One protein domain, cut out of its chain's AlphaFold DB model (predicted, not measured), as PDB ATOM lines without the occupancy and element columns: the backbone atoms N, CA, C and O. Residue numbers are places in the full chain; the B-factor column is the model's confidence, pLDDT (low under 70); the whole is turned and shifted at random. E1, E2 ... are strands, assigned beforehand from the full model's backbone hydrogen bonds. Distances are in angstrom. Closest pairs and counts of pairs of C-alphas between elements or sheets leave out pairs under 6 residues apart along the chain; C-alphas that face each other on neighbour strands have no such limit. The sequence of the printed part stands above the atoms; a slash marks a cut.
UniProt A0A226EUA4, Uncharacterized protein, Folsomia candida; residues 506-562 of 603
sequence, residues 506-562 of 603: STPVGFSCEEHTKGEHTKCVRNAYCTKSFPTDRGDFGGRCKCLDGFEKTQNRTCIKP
ATOM      1  N   SER A 506      12.667  53.127 -36.124       94.12
ATOM      2  CA  SER A 506      13.272  51.809 -36.210       94.12
ATOM      3  C   SER A 506      14.670  51.865 -36.819       94.12
ATOM      4  O   SER A 506      14.932  52.524 -37.826       94.12
ATOM      5  N   THR A 507      15.580  51.100 -36.241       94.12
ATOM      6  CA  THR A 507      16.959  50.950 -36.681       94.12
ATOM      7  C   THR A 507      17.044  50.101 -37.962       94.12
ATOM      8  O   THR A 507      16.552  48.965 -37.997       94.12
ATOM      9  N   PRO A 508      17.682  50.612 -39.034       95.44
ATOM     10  CA  PRO A 508      17.780  49.909 -40.309       95.44
ATOM     11  C   PRO A 508      18.675  48.669 -40.267       95.44
ATOM     12  O   PRO A 508      19.594  48.535 -39.455       95.44
ATOM     13  N   VAL A 509      18.480  47.779 -41.240       94.62
ATOM     14  CA  VAL A 509      19.241  46.531 -41.359       94.62
ATOM     15  C   VAL A 509      20.739  46.785 -41.550       94.62
ATOM     16  O   VAL A 509      21.186  47.435 -42.507       94.62
ATOM     17  N   GLY A 510      21.533  46.175 -40.670       91.38
ATOM     18  CA  GLY A 510      22.990  46.268 -40.608       91.38
ATOM     19  C   GLY A 510      23.533  47.276 -39.591       91.38
ATOM     20  O   GLY A 510      24.750  47.307 -39.405       91.38
ATOM     21  N   PHE A 511      22.678  48.069 -38.937       92.00
ATOM     22  CA  PHE A 511      23.073  48.952 -37.835       92.00
ATOM     23  C   PHE A 511      23.020  48.245 -36.480       92.00
ATOM     24  O   PHE A 511      22.389  47.195 -36.344       92.00
ATOM     25  N   SER A 512      23.730  48.823 -35.506       88.38
ATOM     26  CA  SER A 512      23.811  48.315 -34.137       88.38
ATOM     27  C   SER A 512      22.465  48.446 -33.430       88.38
ATOM     28  O   SER A 512      21.843  49.501 -33.494       88.38
ATOM     29  N   CYS A 513      22.054  47.404 -32.721       87.94
ATOM     30  CA  CYS A 513      20.866  47.356 -31.881       87.94
ATOM     31  C   CYS A 513      21.243  46.844 -30.486       87.94
ATOM     32  O   CYS A 513      22.125  45.999 -30.331       87.94
ATOM     33  N   GLU A 514      20.585  47.381 -29.463       80.25
ATOM     34  CA  GLU A 514      20.694  46.882 -28.094       80.25
ATOM     35  C   GLU A 514      19.643  45.796 -27.892       80.25
ATOM     36  O   GLU A 514      18.455  46.003 -28.147       80.25
ATOM     37  N   GLU A 515      20.084  44.621 -27.459       67.19
ATOM     38  CA  GLU A 515      19.178  43.542 -27.100       67.19
ATOM     39  C   GLU A 515      18.663  43.804 -25.686       67.19
ATOM     40  O   GLU A 515      19.263  43.400 -24.690       67.19
ATOM     41  N   HIS A 516      17.552  44.527 -25.585       57.50
ATOM     42  CA  HIS A 516      16.818  44.576 -24.331       57.50
ATOM     43  C   HIS A 516      16.078  43.245 -24.175       57.50
ATOM     44  O   HIS A 516      15.386  42.811 -25.090       57.50
ATOM     45  N   THR A 517      16.326  42.569 -23.050       51.75
ATOM     46  CA  THR A 517      15.543  41.463 -22.462       51.75
ATOM     47  C   THR A 517      14.691  40.629 -23.432       51.75
ATOM     48  O   THR A 517      13.641  41.080 -23.880       51.75
ATOM     49  N   LYS A 518      15.116  39.374 -23.674       48.62
ATOM     50  CA  LYS A 518      14.406  38.305 -24.416       48.62
ATOM     51  C   LYS A 518      12.878  38.512 -24.462       48.62
ATOM     52  O   LYS A 518      12.181  38.090 -23.545       48.62
ATOM     53  N   GLY A 519      12.383  39.133 -25.532       51.09
ATOM     54  CA  GLY A 519      10.948  39.334 -25.754       51.09
ATOM     55  C   GLY A 519      10.590  40.581 -26.565       51.09
ATOM     56  O   GLY A 519       9.668  40.519 -27.372       51.09
ATOM     57  N   GLU A 520      11.337  41.683 -26.438       52.12
ATOM     58  CA  GLU A 520      11.064  42.913 -27.201       52.12
ATOM     59  C   GLU A 520      11.895  42.978 -28.492       52.12
ATOM     60  O   GLU A 520      13.001  43.508 -28.551       52.12
ATOM     61  N   HIS A 521      11.345  42.435 -29.578       54.56
ATOM     62  CA  HIS A 521      11.948  42.451 -30.920       54.56
ATOM     63  C   HIS A 521      11.995  43.842 -31.604       54.56
ATOM     64  O   HIS A 521      12.196  43.931 -32.813       54.56
ATOM     65  N   THR A 522      11.780  44.952 -30.902       61.84
ATOM     66  CA  THR A 522      11.022  46.066 -31.498       61.84
ATOM     67  C   THR A 522      11.814  47.254 -32.034       61.84
ATOM     68  O   THR A 522      11.222  48.049 -32.758       61.84
ATOM     69  N   LYS A 523      13.128  47.375 -31.800       84.69
ATOM     70  CA  LYS A 523      13.892  48.522 -32.338       84.69
ATOM     71  C   LYS A 523      14.366  48.362 -33.782       84.69
ATOM     72  O   LYS A 523      14.823  49.342 -34.345       84.69
ATOM     73  N   CYS A 524      14.298  47.183 -34.399       91.50
ATOM     74  CA  CYS A 524      14.659  47.035 -35.814       91.50
ATOM     75  C   CYS A 524      13.467  47.346 -36.734       91.50
ATOM     76  O   CYS A 524      12.309  47.202 -36.331       91.50
ATOM     77  N   VAL A 525      13.759  47.743 -37.980       94.06
ATOM     78  CA  VAL A 525      12.749  47.941 -39.042       94.06
ATOM     79  C   VAL A 525      11.852  46.710 -39.219       94.06
ATOM     80  O   VAL A 525      12.246  45.588 -38.894       94.06
ATOM     81  N   ARG A 526      10.637  46.902 -39.733       92.19
ATOM     82  CA  ARG A 526       9.633  45.852 -39.928       92.19
ATOM     83  C   ARG A 526      10.235  44.657 -40.667       92.19
ATOM     84  O   ARG A 526      10.975  44.802 -41.640       92.19
ATOM     85  N   ASN A 527       9.888  43.461 -40.197       93.06
ATOM     86  CA  ASN A 527      10.428  42.186 -40.674       93.06
ATOM     87  C   ASN A 527      11.950  42.032 -40.486       93.06
ATOM     88  O   ASN A 527      12.582  41.265 -41.213       93.06
ATOM     89  N   ALA A 528      12.544  42.733 -39.520       93.00
ATOM     90  CA  ALA A 528      13.911  42.515 -39.063       93.00
ATOM     91  C   ALA A 528      13.953  42.186 -37.566       93.00
ATOM     92  O   ALA A 528      13.044  42.509 -36.807       93.00
ATOM     93  N   TYR A 529      15.037  41.550 -37.140       91.19
ATOM     94  CA  TYR A 529      15.311  41.200 -35.753       91.19
ATOM     95  C   TYR A 529      16.763  41.535 -35.400       91.19
ATOM     96  O   TYR A 529      17.636  41.583 -36.271       91.19
ATOM     97  N   CYS A 530      17.034  41.786 -34.119       89.69
ATOM     98  CA  CYS A 530      18.386  42.044 -33.636       89.69
ATOM     99  C   CYS A 530      19.139  40.715 -33.461       89.69
ATOM    100  O   CYS A 530      18.749  39.882 -32.646       89.69
ATOM    101  N   THR A 531      20.207  40.489 -34.229       88.94
ATOM    102  CA  THR A 531      21.097  39.332 -34.047       88.94
ATOM    103  C   THR A 531      22.241  39.703 -33.116       88.94
ATOM    104  O   THR A 531      22.948  40.667 -33.413       88.94
ATOM    105  N   LYS A 532      22.475  38.922 -32.051       80.88
ATOM    106  CA  LYS A 532      23.693  39.034 -31.231       80.88
ATOM    107  C   LYS A 532      24.932  38.978 -32.116       80.88
ATOM    108  O   LYS A 532      25.071  38.068 -32.937       80.88
ATOM    109  N   SER A 533      25.834  39.932 -31.930       69.06
ATOM    110  CA  SER A 533      27.189  39.808 -32.453       69.06
ATOM    111  C   SER A 533      27.886  38.671 -31.696       69.06
ATOM    112  O   SER A 533      27.640  38.479 -30.505       69.06
ATOM    113  N   PHE A 534      28.719  37.875 -32.372       65.88
ATOM    114  CA  PHE A 534      29.522  36.865 -31.680       65.88
ATOM    115  C   PHE A 534      30.380  37.558 -30.608       65.88
ATOM    116  O   PHE A 534      30.952  38.608 -30.915       65.88
ATOM    117  N   PRO A 535      30.481  37.011 -29.380       63.03
ATOM    118  CA  PRO A 535      31.359  37.572 -28.364       63.03
ATOM    119  C   PRO A 535      32.778  37.592 -28.928       63.03
ATOM    120  O   PRO A 535      33.343  36.555 -29.268       63.03
ATOM    121  N   THR A 536      33.327  38.790 -29.088       64.94
ATOM    122  CA  THR A 536      34.743  38.962 -29.415       64.94
ATOM    123  C   THR A 536      35.490  39.278 -28.129       64.94
ATOM    124  O   THR A 536      34.948  39.961 -27.260       64.94
ATOM    125  N   ASP A 537      36.756  38.870 -28.028       70.50
ATOM    126  CA  ASP A 537      37.614  39.097 -26.850       70.50
ATOM    127  C   ASP A 537      37.817  40.588 -26.483       70.50
ATOM    128  O   ASP A 537      38.482  40.910 -25.502       70.50
ATOM    129  N   ARG A 538      37.263  41.523 -27.271       66.31
ATOM    130  CA  ARG A 538      37.370  42.981 -27.098       66.31
ATOM    131  C   ARG A 538      36.115  43.663 -26.538       66.31
ATOM    132  O   ARG A 538      36.084  44.890 -26.495       66.31
ATOM    133  N   GLY A 539      35.125  42.901 -26.083       62.78
ATOM    134  CA  GLY A 539      33.917  43.430 -25.446       62.78
ATOM    135  C   GLY A 539      32.644  43.173 -26.248       62.78
ATOM    136  O   GLY A 539      32.682  42.759 -27.410       62.78
ATOM    137  N   ASP A 540      31.513  43.383 -25.580       66.75
ATOM    138  CA  ASP A 540      30.172  43.130 -26.098       66.75
ATOM    139  C   ASP A 540      29.806  44.214 -27.126       66.75
ATOM    140  O   ASP A 540      29.333  45.301 -26.793       66.75
ATOM    141  N   PHE A 541      30.117  43.965 -28.399       68.62
ATOM    142  CA  PHE A 541      29.586  44.780 -29.484       68.62
ATOM    143  C   PHE A 541      28.093  44.467 -29.576       68.62
ATOM    144  O   PHE A 541      27.736  43.318 -29.830       68.62
ATOM    145  N   GLY A 542      27.234  45.472 -29.384       75.25
ATOM    146  CA  GLY A 542      25.781  45.324 -29.512       75.25
ATOM    147  C   GLY A 542      25.366  44.535 -30.763       75.25
ATOM    148  O   GLY A 542      26.119  44.413 -31.740       75.25
ATOM    149  N   GLY A 543      24.168  43.952 -30.733       86.75
ATOM    150  CA  GLY A 543      23.642  43.181 -31.856       86.75
ATOM    151  C   GLY A 543      23.516  44.015 -33.134       86.75
ATOM    152  O   GLY A 543      23.710  45.228 -33.133       86.75
ATOM    153  N   ARG A 544      23.180  43.384 -34.260       89.81
ATOM    154  CA  ARG A 544      22.861  44.087 -35.515       89.81
ATOM    155  C   ARG A 544      21.498  43.688 -36.049       89.81
ATOM    156  O   ARG A 544      21.133  42.520 -35.982       89.81
ATOM    157  N   CYS A 545      20.765  44.635 -36.625       92.94
ATOM    158  CA  CYS A 545      19.482  44.329 -37.255       92.94
ATOM    159  C   CYS A 545      19.688  43.493 -38.528       92.94
ATOM    160  O   CYS A 545      20.456  43.890 -39.411       92.94
ATOM    161  N   LYS A 546      18.977  42.367 -38.649       93.12
ATOM    162  CA  LYS A 546      18.967  41.464 -39.811       93.12
ATOM    163  C   LYS A 546      17.526  41.165 -40.230       93.12
ATOM    164  O   LYS A 546      16.665  41.043 -39.368       93.12
ATOM    165  N   CYS A 547      17.253  41.046 -41.531       94.31
ATOM    166  CA  CYS A 547      15.926  40.638 -42.007       94.31
ATOM    167  C   CYS A 547      15.564  39.231 -41.517       94.31
ATOM    168  O   CYS A 547      16.439  38.366 -41.447       94.31
ATOM    169  N   LEU A 548      14.283  39.026 -41.197       93.69
ATOM    170  CA  LEU A 548      13.692  37.714 -40.946       93.69
ATOM    171  C   LEU A 548      13.854  36.811 -42.173       93.69
ATOM    172  O   LEU A 548      13.945  37.288 -43.309       93.69
ATOM    173  N   ASP A 549      13.852  35.500 -41.944       93.19
ATOM    174  CA  ASP A 549      13.955  34.521 -43.022       93.19
ATOM    175  C   ASP A 549      12.807  34.694 -44.033       93.19
ATOM    176  O   ASP A 549      11.642  34.869 -43.669       93.19
ATOM    177  N   GLY A 550      13.150  34.675 -45.324       92.44
ATOM    178  CA  GLY A 550      12.207  34.926 -46.419       92.44
ATOM    179  C   GLY A 550      12.000  36.403 -46.776       92.44
ATOM    180  O   GLY A 550      11.206  36.685 -47.673       92.44
ATOM    181  N   PHE A 551      12.704  37.336 -46.127       95.31
ATOM    182  CA  PHE A 551      12.735  38.753 -46.498       95.31
ATOM    183  C   PHE A 551      14.121  39.169 -46.997       95.31
ATOM    184  O   PHE A 551      15.148  38.726 -46.484       95.31
ATOM    185  N   GLU A 552      14.150  40.078 -47.970       94.81
ATOM    186  CA  GLU A 552      15.376  40.618 -48.551       94.81
ATOM    187  C   GLU A 552      15.583  42.083 -48.164       94.81
ATOM    188  O   GLU A 552      14.641  42.874 -48.050       94.81
ATOM    189  N   LYS A 553      16.853  42.447 -47.960       95.50
ATOM    190  CA  LYS A 553      17.258  43.812 -47.625       95.50
ATOM    191  C   LYS A 553      17.151  44.706 -48.862       95.50
ATOM    192  O   LYS A 553      17.778  44.435 -49.881       95.50
ATOM    193  N   THR A 554      16.451  45.829 -48.738       94.44
ATOM    194  CA  THR A 554      16.369  46.857 -49.785       94.44
ATOM    195  C   THR A 554      17.579  47.797 -49.781       94.44
ATOM    196  O   THR A 554      18.370  47.834 -48.831       94.44
ATOM    197  N   GLN A 555      17.696  48.643 -50.811       92.69
ATOM    198  CA  GLN A 555      18.685  49.732 -50.840       92.69
ATOM    199  C   GLN A 555      18.509  50.712 -49.666       92.69
ATOM    200  O   GLN A 555      19.498  51.145 -49.074       92.69
ATOM    201  N   ASN A 556      17.263  50.951 -49.241       92.44
ATOM    202  CA  ASN A 556      16.925  51.777 -48.075       92.44
ATOM    203  C   ASN A 556      17.143  51.050 -46.739       92.44
ATOM    204  O   ASN A 556      16.780  51.564 -45.687       92.44
ATOM    205  N   ARG A 557      17.754  49.856 -46.762       94.62
ATOM    206  CA  ARG A 557      18.047  49.037 -45.579       94.62
ATOM    207  C   ARG A 557      16.795  48.649 -44.775       94.62
ATOM    208  O   ARG A 557      16.897  48.413 -43.573       94.62
ATOM    209  N   THR A 558      15.653  48.533 -45.448       93.94
ATOM    210  CA  THR A 558      14.415  47.916 -44.941       93.94
ATOM    211  C   THR A 558      14.319  46.459 -45.407       93.94
ATOM    212  O   THR A 558      15.167  46.014 -46.184       93.94
ATOM    213  N   CYS A 559      13.320  45.701 -44.943       94.19
ATOM    214  CA  CYS A 559      13.105  44.307 -45.342       94.19
ATOM    215  C   CYS A 559      11.784  44.156 -46.097       94.19
ATOM    216  O   CYS A 559      10.716  44.415 -45.540       94.19
ATOM    217  N   ILE A 560      11.849  43.702 -47.348       94.69
ATOM    218  CA  ILE A 560      10.668  43.409 -48.168       94.69
ATOM    219  C   ILE A 560      10.602  41.921 -48.475       94.69
ATOM    220  O   ILE A 560      11.627  41.251 -48.590       94.69
ATOM    221  N   LYS A 561       9.387  41.390 -48.603       92.94
ATOM    222  CA  LYS A 561       9.210  40.037 -49.120       92.94
ATOM    223  C   LYS A 561       9.540  40.093 -50.616       92.94
ATOM    224  O   LYS A 561       8.941  40.928 -51.297       92.94
ATOM    225  N   PRO A 562      10.474  39.281 -51.134       86.69
ATOM    226  CA  PRO A 562      10.730  39.242 -52.562       86.69
ATOM    227  C   PRO A 562       9.421  38.850 -53.249       86.69
ATOM    228  O   PRO A 562       8.866  37.778 -52.989       86.69
TER     229      PRO A 562
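What this domain is: This is residues 506 to 562 of the 603 residues of an uncharacterized protein of Folsomia candida (UniProt A0A226EUA4). This domain has little regular structure: a small two-stranded hairpin, E1 and E2, with long loops. The first stretch, residues 506 to 527, is tied to E2 by a short pairing; the loop between the strands reaches to one end of the longest axis, and residues 548 to 562 fold back on themselves at the other. The 57 printed residues have no named helix and two antiparallel strands, E1 then E2; the class is all strand, with 9 residues in named elements. The whole is compact, radius of gyration of the C-alphas 11.6 A, yet elongated, 37 by 22 by 18 A.

Where its parts are: E1, residues 528 to 531, is 9.3 A long from C-alpha 528 at (13.911, 42.515, -39.063). E2, residues 543 to 547, is 13.0 A long, to C-alpha 547 at (15.926, 40.638, -42.007).

How they stand to each other: Residues 512 to 513 pair antiparallel with 543 to 544 of E2. The hairpin of E1 and E2 has 147 degrees between directions; N 529 and O 546 are within hydrogen-bond range at 2.8 A. Residues 552 to 553 pair antiparallel with 559 to 560.

The domain as a whole: The farthest C-alphas, of Asp 537 and Pro 562, are 37.2 A apart. The printed part has no cut; the link E1 to E2, 11 residues, is long. The model's pLDDT is under 70 at residues 515 to 522, 533 to 536 and 538 to 541.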